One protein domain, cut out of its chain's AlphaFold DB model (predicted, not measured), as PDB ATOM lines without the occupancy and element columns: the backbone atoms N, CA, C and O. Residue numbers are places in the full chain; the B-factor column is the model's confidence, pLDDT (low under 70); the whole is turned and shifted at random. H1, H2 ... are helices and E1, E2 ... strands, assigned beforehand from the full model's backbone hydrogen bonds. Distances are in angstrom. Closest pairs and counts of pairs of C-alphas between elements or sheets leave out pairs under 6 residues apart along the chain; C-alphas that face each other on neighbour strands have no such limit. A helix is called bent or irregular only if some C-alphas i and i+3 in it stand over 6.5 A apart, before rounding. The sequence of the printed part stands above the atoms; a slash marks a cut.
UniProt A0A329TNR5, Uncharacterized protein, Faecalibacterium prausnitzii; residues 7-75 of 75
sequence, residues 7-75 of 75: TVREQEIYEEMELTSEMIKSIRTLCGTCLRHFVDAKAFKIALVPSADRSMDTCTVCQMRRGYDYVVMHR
ATOM      1  N   THR A   7      -5.212   6.462   1.471       69.50
ATOM      2  CA  THR A   7      -4.016   5.657   1.190       69.50
ATOM      3  C   THR A   7      -4.294   4.313   0.514       69.50
ATOM      4  O   THR A   7      -3.455   3.832  -0.244       69.50
ATOM      5  N   VAL A   8      -5.455   3.693   0.751       75.31
ATOM      6  CA  VAL A   8      -5.843   2.424   0.110       75.31
ATOM      7  C   VAL A   8      -6.149   2.661  -1.367       75.31
ATOM      8  O   VAL A   8      -5.694   1.900  -2.211       75.31
ATOM      9  N   ARG A   9      -6.830   3.764  -1.699       78.88
ATOM     10  CA  ARG A   9      -7.139   4.106  -3.099       78.88
ATOM     11  C   ARG A   9      -5.894   4.493  -3.890       78.88
ATOM     12  O   ARG A   9      -5.807   4.207  -5.076       78.88
ATOM     13  N   GLU A  10      -4.921   5.134  -3.249       79.88
ATOM     14  CA  GLU A  10      -3.620   5.410  -3.871       79.88
ATOM     15  C   GLU A  10      -2.848   4.121  -4.166       79.88
ATOM     16  O   GLU A  10      -2.271   3.985  -5.242       79.88
ATOM     17  N   GLN A  11      -2.876   3.156  -3.241       79.69
ATOM     18  CA  GLN A  11      -2.272   1.840  -3.461       79.69
ATOM     19  C   GLN A  11      -2.943   1.095  -4.620       79.69
ATOM     20  O   GLN A  11      -2.231   0.590  -5.485       79.69
ATOM     21  N   GLU A  12      -4.276   1.113  -4.699       85.31
ATOM     22  CA  GLU A  12      -5.029   0.552  -5.831       85.31
ATOM     23  C   GLU A  12      -4.604   1.190  -7.165       85.31
ATOM     24  O   GLU A  12      -4.339   0.475  -8.126       85.31
ATOM     25  N   ILE A  13      -4.439   2.519  -7.224       86.56
ATOM     26  CA  ILE A  13      -3.967   3.214  -8.437       86.56
ATOM     27  C   ILE A  13      -2.562   2.748  -8.837       86.56
ATOM     28  O   ILE A  13      -2.288   2.540 -10.021       86.56
ATOM     29  N   TYR A  14      -1.648   2.598  -7.876       86.75
ATOM     30  CA  TYR A  14      -0.285   2.143  -8.164       86.75
ATOM     31  C   TYR A  14      -0.255   0.705  -8.685       86.75
ATOM     32  O   TYR A  14       0.547   0.404  -9.572       86.75
ATOM     33  N   GLU A  15      -1.133  -0.156  -8.167       85.69
ATOM     34  CA  GLU A  15      -1.317  -1.530  -8.635       85.69
ATOM     35  C   GLU A  15      -1.949  -1.577 -10.034       85.69
ATOM     36  O   GLU A  15      -1.418  -2.259 -10.907       85.69
ATOM     37  N   GLU A  16      -3.013  -0.805 -10.290       87.50
ATOM     38  CA  GLU A  16      -3.677  -0.710 -11.601       87.50
ATOM     39  C   GLU A  16      -2.742  -0.196 -12.705       87.50
ATOM     40  O   GLU A  16      -2.837  -0.610 -13.859       87.50
ATOM     41  N   MET A  17      -1.825   0.708 -12.357       88.25
ATOM     42  CA  MET A  17      -0.791   1.212 -13.263       88.25
ATOM     43  C   MET A  17       0.433   0.293 -13.382       88.25
ATOM     44  O   MET A  17       1.363   0.633 -14.116       88.25
ATOM     45  N   GLU A  18       0.465  -0.822 -12.647       89.94
ATOM     46  CA  GLU A  18       1.584  -1.768 -12.584       89.94
ATOM     47  C   GLU A  18       2.927  -1.088 -12.233       89.94
ATOM     48  O   GLU A  18       3.989  -1.418 -12.776       89.94
ATOM     49  N   LEU A  19       2.911  -0.104 -11.321       90.19
ATOM     50  CA  LEU A  19       4.124   0.610 -10.922       90.19
ATOM     51  C   LEU A  19       5.061  -0.304 -10.125       90.19
ATOM     52  O   LEU A  19       4.695  -0.885  -9.103       90.19
ATOM     53  N   THR A  20       6.328  -0.370 -10.534       92.88
ATOM     54  CA  THR A  20       7.343  -1.095  -9.759       92.88
ATOM     55  C   THR A  20       7.651  -0.363  -8.452       92.88
ATOM     56  O   THR A  20       7.506   0.859  -8.348       92.88
ATOM     57  N   SER A  21       8.181  -1.070  -7.447       91.88
ATOM     58  CA  SER A  21       8.609  -0.428  -6.193       91.88
ATOM     59  C   SER A  21       9.647   0.682  -6.398       91.88
ATOM     60  O   SER A  21       9.740   1.597  -5.582       91.88
ATOM     61  N   GLU A  22      10.442   0.606  -7.465       93.19
ATOM     62  CA  GLU A  22      11.390   1.657  -7.834       93.19
ATOM     63  C   GLU A  22      10.663   2.904  -8.351       93.19
ATOM     64  O   GLU A  22      10.937   4.012  -7.887       93.19
ATOM     65  N   MET A  23       9.674   2.723  -9.234       94.00
ATOM     66  CA  MET A  23       8.859   3.821  -9.757       94.00
ATOM     67  C   MET A  23       8.088   4.520  -8.637       94.00
ATOM     68  O   MET A  23       8.104   5.748  -8.587       94.00
ATOM     69  N   ILE A  24       7.517   3.767  -7.689       92.75
ATOM     70  CA  ILE A  24       6.820   4.326  -6.518       92.75
ATOM     71  C   ILE A  24       7.765   5.210  -5.687       92.75
ATOM     72  O   ILE A  24       7.428   6.339  -5.341       92.75
ATOM     73  N   LYS A  25       9.000   4.760  -5.428       93.75
ATOM     74  CA  LYS A  25      10.012   5.562  -4.707       93.75
ATOM     75  C   LYS A  25      10.462   6.806  -5.480       93.75
ATOM     76  O   LYS A  25      10.972   7.764  -4.885       93.75
ATOM     77  N   SER A  26      10.293   6.796  -6.798       95.75
ATOM     78  CA  SER A  26      10.616   7.911  -7.686       95.75
ATOM     79  C   SER A  26       9.483   8.935  -7.836       95.75
ATOM     80  O   SER A  26       9.688   9.959  -8.489       95.75
ATOM     81  N   ILE A  27       8.311   8.699  -7.229       95.50
ATOM     82  CA  ILE A  27       7.184   9.634  -7.289       95.50
ATOM     83  C   ILE A  27       7.568  10.956  -6.622       95.50
ATOM     84  O   ILE A  27       8.123  10.992  -5.518       95.50
ATOM     85  N   ARG A  28       7.295  12.063  -7.308       96.62
ATOM     86  CA  ARG A  28       7.500  13.422  -6.814       96.62
ATOM     87  C   ARG A  28       6.300  14.285  -7.161       96.62
ATOM     88  O   ARG A  28       5.914  14.365  -8.324       96.62
ATOM     89  N   THR A  29       5.824  15.048  -6.184       97.38
ATOM     90  CA  THR A  29       4.858  16.118  -6.433       97.38
ATOM     91  C   THR A  29       5.547  17.305  -7.102       97.38
ATOM     92  O   THR A  29       6.407  17.965  -6.500       97.38
ATOM     93  N   LEU A  30       5.186  17.613  -8.348       98.19
ATOM     94  CA  LEU A  30       5.778  18.684  -9.149       98.19
ATOM     95  C   LEU A  30       4.733  19.738  -9.516       98.19
ATOM     96  O   LEU A  30       3.722  19.454 -10.159       98.19
ATOM     97  N   CYS A  31       5.010  20.999  -9.170       98.38
ATOM     98  CA  CYS A  31       4.289  22.126  -9.759       98.38
ATOM     99  C   CYS A  31       4.676  22.292 -11.237       98.38
ATOM    100  O   CYS A  31       5.753  21.856 -11.652       98.38
ATOM    101  N   GLY A  32       3.851  22.994 -12.020       97.88
ATOM    102  CA  GLY A  32       4.078  23.154 -13.464       97.88
ATOM    103  C   GLY A  32       5.460  23.712 -13.838       97.88
ATOM    104  O   GLY A  32       6.049  23.290 -14.829       97.88
ATOM    105  N   THR A  33       6.032  24.601 -13.021       98.12
ATOM    106  CA  THR A  33       7.384  25.137 -13.262       98.12
ATOM    107  C   THR A  33       8.477  24.106 -12.998       98.12
ATOM    108  O   THR A  33       9.362  23.934 -13.829       98.12
ATOM    109  N   CYS A  34       8.420  23.394 -11.868       98.12
ATOM    110  CA  CYS A  34       9.406  22.358 -11.560       98.12
ATOM    111  C   CYS A  34       9.315  21.200 -12.557       98.12
ATOM    112  O   CYS A  34      10.346  20.748 -13.042       98.12
ATOM    113  N   LEU A  35       8.098  20.787 -12.933       98.25
ATOM    114  CA  LEU A  35       7.871  19.808 -13.998       98.25
ATOM    115  C   LEU A  35       8.575  20.224 -15.291       98.25
ATOM    116  O   LEU A  35       9.273  19.414 -15.900       98.25
ATOM    117  N   ARG A  36       8.432  21.494 -15.689       98.00
ATOM    118  CA  ARG A  36       9.056  22.004 -16.909       98.00
ATOM    119  C   ARG A  36      10.576  21.861 -16.884       98.00
ATOM    120  O   ARG A  36      11.140  21.436 -17.884       98.00
ATOM    121  N   HIS A  37      11.223  22.111 -15.744       97.12
ATOM    122  CA  HIS A  37      12.670  21.910 -15.606       97.12
ATOM    123  C   HIS A  37      13.085  20.446 -15.822       97.12
ATOM    124  O   HIS A  37      14.067  20.193 -16.516       97.12
ATOM    125  N   PHE A  38      12.339  19.478 -15.277       96.12
ATOM    126  CA  PHE A  38      12.631  18.054 -15.493       96.12
ATOM    127  C   PHE A  38      12.442  17.638 -16.959       96.12
ATOM    128  O   PHE A  38      13.271  16.905 -17.502       96.12
ATOM    129  N   VAL A  39      11.378  18.123 -17.609       96.19
ATOM    130  CA  VAL A  39      11.117  17.872 -19.037       96.19
ATOM    131  C   VAL A  39      12.234  18.465 -19.900       96.19
ATOM    132  O   VAL A  39      12.787  17.772 -20.757       96.19
ATOM    133  N   ASP A  40      12.603  19.722 -19.650       97.00
ATOM    134  CA  ASP A  40      13.608  20.450 -20.428       97.00
ATOM    135  C   ASP A  40      15.025  19.888 -20.223       97.00
ATOM    136  O   ASP A  40      15.830  19.912 -21.155       97.00
ATOM    137  N   ALA A  41      15.317  19.305 -19.054       96.00
ATOM    138  CA  ALA A  41      16.596  18.654 -18.774       96.00
ATOM    139  C   ALA A  41      16.867  17.434 -19.667       96.00
ATOM    140  O   ALA A  41      18.020  17.032 -19.808       96.00
ATOM    141  N   LYS A  42      15.831  16.807 -20.247       93.00
ATOM    142  CA  LYS A  42      15.949  15.625 -21.126       93.00
ATOM    143  C   LYS A  42      16.777  14.462 -20.544       93.00
ATOM    144  O   LYS A  42      17.097  13.518 -21.262       93.00
ATOM    145  N   ALA A  43      17.014  14.437 -19.236       96.19
ATOM    146  CA  ALA A  43      17.685  13.345 -18.527       96.19
ATOM    147  C   ALA A  43      16.702  12.355 -17.881       96.19
ATOM    148  O   ALA A  43      17.115  11.292 -17.434       96.19
ATOM    149  N   PHE A  44      15.405  12.689 -17.857       95.75
ATOM    150  CA  PHE A  44      14.389  11.931 -17.128       95.75
ATOM    151  C   PHE A  44      13.238  11.462 -18.022       95.75
ATOM    152  O   PHE A  44      12.806  12.187 -18.927       95.75
ATOM    153  N   LYS A  45      12.723  10.262 -17.752       94.94
ATOM    154  CA  LYS A  45      11.393   9.806 -18.167       94.94
ATOM    155  C   LYS A  45      10.397  10.237 -17.091       94.94
ATOM    156  O   LYS A  45      10.631   9.989 -15.911       94.94
ATOM    157  N   ILE A  46       9.323  10.905 -17.505       96.31
ATOM    158  CA  ILE A  46       8.341  11.502 -16.597       96.31
ATOM    159  C   ILE A  46       6.952  11.037 -17.013       96.31
ATOM    160  O   ILE A  46       6.609  11.145 -18.190       96.31
ATOM    161  N   ALA A  47       6.164  10.551 -16.059       95.62
ATOM    162  CA  ALA A  47       4.777  10.143 -16.271       95.62
ATOM    163  C   ALA A  47       3.892  10.672 -15.137       95.62
ATOM    164  O   ALA A  47       4.310  10.664 -13.983       95.62
ATOM    165  N   LEU A  48       2.692  11.153 -15.473       94.94
ATOM    166  CA  LEU A  48       1.709  11.614 -14.491       94.94
ATOM    167  C   LEU A  48       1.148  10.416 -13.718       94.94
ATOM    168  O   LEU A  48       0.769   9.418 -14.329       94.94
ATOM    169  N   VAL A  49       1.057  10.556 -12.399       93.12
ATOM    170  CA  VAL A  49       0.341   9.638 -11.513       93.12
ATOM    171  C   VAL A  49      -1.080  10.187 -11.331       93.12
ATOM    172  O   VAL A  49      -1.236  11.308 -10.841       93.12
ATOM    173  N   PRO A  50      -2.130   9.475 -11.773       88.50
ATOM    174  CA  PRO A  50      -3.508   9.861 -11.511       88.50
ATOM    175  C   PRO A  50      -3.781   9.880 -10.005       88.50
ATOM    176  O   PRO A  50      -3.297   9.024  -9.276       88.50
ATOM    177  N   SER A  51      -4.612  10.813  -9.550       84.81
ATOM    178  CA  SER A  51      -5.210  10.755  -8.217       84.81
ATOM    179  C   SER A  51      -6.730  10.709  -8.337       84.81
ATOM    180  O   SER A  51      -7.311  11.291  -9.261       84.81
ATOM    181  N   ALA A  52      -7.381   9.998  -7.414       79.50
ATOM    182  CA  ALA A  52      -8.826   9.768  -7.450       79.50
ATOM    183  C   ALA A  52      -9.645  11.073  -7.382       79.50
ATOM    184  O   ALA A  52     -10.731  11.162  -7.952       79.50
ATOM    185  N   ASP A  53      -9.118  12.095  -6.710       83.62
ATOM    186  CA  ASP A  53      -9.780  13.379  -6.464       83.62
ATOM    187  C   ASP A  53      -9.150  14.552  -7.232       83.62
ATOM    188  O   ASP A  53      -9.636  15.683  -7.145       83.62
ATOM    189  N   ARG A  54      -8.085  14.301  -8.009       84.06
ATOM    190  CA  ARG A  54      -7.282  15.334  -8.688       84.06
ATOM    191  C   ARG A  54      -6.794  16.421  -7.729       84.06
ATOM    192  O   ARG A  54      -6.590  17.568  -8.150       84.06
ATOM    193  N   SER A  55      -6.624  16.079  -6.454       87.44
ATOM    194  CA  SER A  55      -6.008  16.968  -5.483       87.44
ATOM    195  C   SER A  55      -4.575  17.289  -5.907       87.44
ATOM    196  O   SER A  55      -3.921  16.555  -6.648       87.44
ATOM    197  N   MET A  56      -4.128  18.471  -5.497       94.25
ATOM    198  CA  MET A  56      -2.756  18.911  -5.701       94.25
ATOM    199  C   MET A  56      -2.074  19.048  -4.352       94.25
ATOM    200  O   MET A  56      -2.617  19.711  -3.470       94.25
ATOM    201  N   ASP A  57      -0.845  18.583  -4.232       94.75
ATOM    202  CA  ASP A  57      -0.060  18.733  -3.011       94.75
ATOM    203  C   ASP A  57       1.071  19.733  -3.166       94.75
ATOM    204  O   ASP A  57       1.364  20.238  -4.257       94.75
ATOM    205  N   THR A  58       1.684  20.085  -2.039       97.44
ATOM    206  CA  THR A  58       2.853  20.959  -2.021       97.44
ATOM    207  C   THR A  58       3.974  20.315  -2.825       97.44
ATOM    208  O   THR A  58       4.414  19.200  -2.557       97.44
ATOM    209  N   CYS A  59       4.464  21.040  -3.825       97.94
ATOM    210  CA  CYS A  59       5.541  20.584  -4.678       97.94
ATOM    211  C   CYS A  59       6.774  20.262  -3.837       97.94
ATOM    212  O   CYS A  59       7.333  21.142  -3.183       97.94
ATOM    213  N   THR A  60       7.252  19.028  -3.942       97.88
ATOM    214  CA  THR A  60       8.368  18.524  -3.134       97.88
ATOM    215  C   THR A  60       9.709  19.178  -3.476       97.88
ATOM    216  O   THR A  60      10.635  19.150  -2.668       97.88
ATOM    217  N   VAL A  61       9.810  19.805  -4.653       97.06
ATOM    218  CA  VAL A  61      11.030  20.461  -5.148       97.06
ATOM    219  C   VAL A  61      11.149  21.898  -4.651       97.06
ATOM    220  O   VAL A  61      12.179  22.276  -4.107       97.06
ATOM    221  N   CYS A  62      10.114  22.719  -4.856       97.75
ATOM    222  CA  CYS A  62      10.153  24.136  -4.475       97.75
ATOM    223  C   CYS A  62       9.503  24.433  -3.119       97.75
ATOM    224  O   CYS A  62       9.653  25.547  -2.630       97.75
ATOM    225  N   GLN A  63       8.753  23.480  -2.553       97.50
ATOM    226  CA  GLN A  63       8.087  23.567  -1.246       97.50
ATOM    227  C   GLN A  63       7.167  24.793  -1.071       97.50
ATOM    228  O   GLN A  63       6.862  25.194   0.045       97.50
ATOM    229  N   MET A  64       6.721  25.401  -2.177       96.38
ATOM    230  CA  MET A  64       5.936  26.645  -2.156       96.38
ATOM    231  C   MET A  64       4.694  26.595  -3.048       96.38
ATOM    232  O   MET A  64       3.650  27.139  -2.701       96.38
ATOM    233  N   ARG A  65       4.788  25.965  -4.222       98.00
ATOM    234  CA  ARG A  65       3.674  25.857  -5.179       98.00
ATOM    235  C   ARG A  65       3.008  24.499  -5.062       98.00
ATOM    236  O   ARG A  65       3.671  23.538  -4.694       98.00
ATOM    237  N   ARG A  66       1.735  24.403  -5.444       97.69
ATOM    238  CA  ARG A  66       1.022  23.121  -5.521       97.69
ATOM    239  C   ARG A  66       1.207  22.452  -6.886       97.69
ATOM    240  O   ARG A  66       1.496  23.135  -7.874       97.69
ATOM    241  N   GLY A  67       1.089  21.132  -6.932       97.12
ATOM    242  CA  GLY A  67       1.291  20.333  -8.135       97.12
ATOM    243  C   GLY A  67       0.730  18.921  -8.026       97.12
ATOM    244  O   GLY A  67       0.070  18.594  -7.048       97.12
ATOM    245  N   TYR A  68       1.007  18.113  -9.042       96.88
ATOM    246  CA  TYR A  68       0.571  16.716  -9.121       96.88
ATOM    247  C   TYR A  68       1.751  15.778  -8.946       96.88
ATOM    248  O   TYR A  68       2.901  16.194  -9.112       96.88
ATOM    249  N   ASP A  69       1.457  14.519  -8.672       95.81
ATOM    250  CA  ASP A  69       2.462  13.479  -8.579       95.81
ATOM    251  C   ASP A  69       2.894  12.981  -9.952       95.81
ATOM    252  O   ASP A  69       2.095  12.743 -10.858       95.81
ATOM    253  N   TYR A  70       4.207  12.844 -10.108       96.50
ATOM    254  CA  TYR A  70       4.831  12.308 -11.305       96.50
ATOM    255  C   TYR A  70       5.846  11.246 -10.915       96.50
ATOM    256  O   TYR A  70       6.655  11.458 -10.013       96.50
ATOM    257  N   VAL A  71       5.864  10.142 -11.653       96.62
ATOM    258  CA  VAL A  71       6.998   9.214 -11.674       96.62
ATOM    259  C   VAL A  71       8.145   9.914 -12.398       96.62
ATOM    260  O   VAL A  71       7.963  10.364 -13.531       96.62
ATOM    261  N   VAL A  72       9.317  10.010 -11.764       96.62
ATOM    262  CA  VAL A  72      10.505  10.666 -12.330       96.62
ATOM    263  C   VAL A  72      11.684   9.702 -12.314       96.62
ATOM    264  O   VAL A  72      12.380   9.557 -11.313       96.62
ATOM    265  N   MET A  73      11.943   9.073 -13.456       96.50
ATOM    266  CA  MET A  73      13.006   8.081 -13.618       96.50
ATOM    267  C   MET A  73      14.150   8.657 -14.446       96.50
ATOM    268  O   MET A  73      13.902   9.362 -15.423       96.50
ATOM    269  N   HIS A  74      15.400   8.344 -14.108       92.75
ATOM    270  CA  HIS A  74      16.522   8.640 -15.004       92.75
ATOM    271  C   HIS A  74      16.394   7.839 -16.312       92.75
ATOM    272  O   HIS A  74      15.851   6.732 -16.322       92.75
ATOM    273  N   ARG A  75      16.817   8.445 -17.427       87.56
ATOM    274  CA  ARG A  75      16.870   7.784 -18.738       87.56
ATOM    275  C   ARG A  75      17.938   6.704 -18.796       87.56
ATOM    276  O   ARG A  75      19.013   6.914 -18.199       87.56
TER     277      ARG A  75
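This is residues 7 to 75 of the 75 residues of an uncharacterized protein of Faecalibacterium prausnitzii (UniProt A0A329TNR5). A small, strongly twisted sheet of three strands forms the middle, with the long, bent strand E3 between E1 and E2; helix H3 stands at one end, beside the strands, and helix H1 lies off the sheet at the other end. The short helix H2 leads from H1 to the sheet and only grazes it, while a long loop, residues 49 to 65, joins E2 to E3. The printed part has 69 residues, with three named helices and three named strands in the order H1 H2 E1 H3 E2 E3. The sheet, in the order E1 E3 E2, is antiparallel, and the class is mixed, helices and strands. The whole is compact, with a radius of gyration of the C-alphas of 11.9 A, and flat, spanning 31 by 27 by 14 A.

The inner strand E3, residues 66 to 74, bends by 60 degrees at residue 69. Edge strand E1, residues 27 to 30, is its antiparallel neighbour at 135 degrees, with N 28 and O 70 at 2.8 A, within hydrogen-bond range. The other edge strand, E2, residues 44 to 48, is antiparallel to E3 at 139 degrees, with N 71 and O 47 at 2.8 A, also within range; E2 and E3 form a hairpin. H3, residues 32 to 40, is on the sheet and stands at the sheet's level; its closest C-alphas to E2 are those of Phe 38 and Phe 44, 6.6 A apart. E1, H3 and E2 make a split strand-helix-strand unit, two strands of one sheet joined through a helix, with E3 between them in the sheet, and its crossover is right-handed. H2, residues 21 to 25, only grazes the sheet with residues 22 to 25; its closest C-alphas to E3 are those of Met 23 and Val 71, 6.0 A apart. H1, residues 7 to 16, is not on the sheet, and is close to H2 but not clearly touching it: the closest C-alphas, of Tyr 14 and Ile 24, are 7.6 A apart. H1 and H3 are apart. In H1, H2 and H3 every O i to N i+4 pair is within hydrogen-bond range.

E3 measures 23.2 A from its first to its last C-alpha and ends at C-alpha 74 (16.522, 8.640, -15.004). E2 measures 13.0 A and E1 9.3 A. H1 begins at C-alpha 7 (-4.016, 5.657, 1.190) and measures 14.3 A; H3 measures 12.1 A and begins at C-alpha 32 (4.078, 23.154, -13.464). H2 measures 6.3 A.

The two C-alphas farthest apart, of Val 8 and Asp 40, are 33.5 A apart. The printed part has no cut. The link from E2 to E3, 17 residues, is long, and the other four links are tight. Within the long link, residues 57 to 58 pair antiparallel with residues 66 to 67 of E3. The mean pLDDT of the printed part is 92.6, and residue 7 alone is under 70.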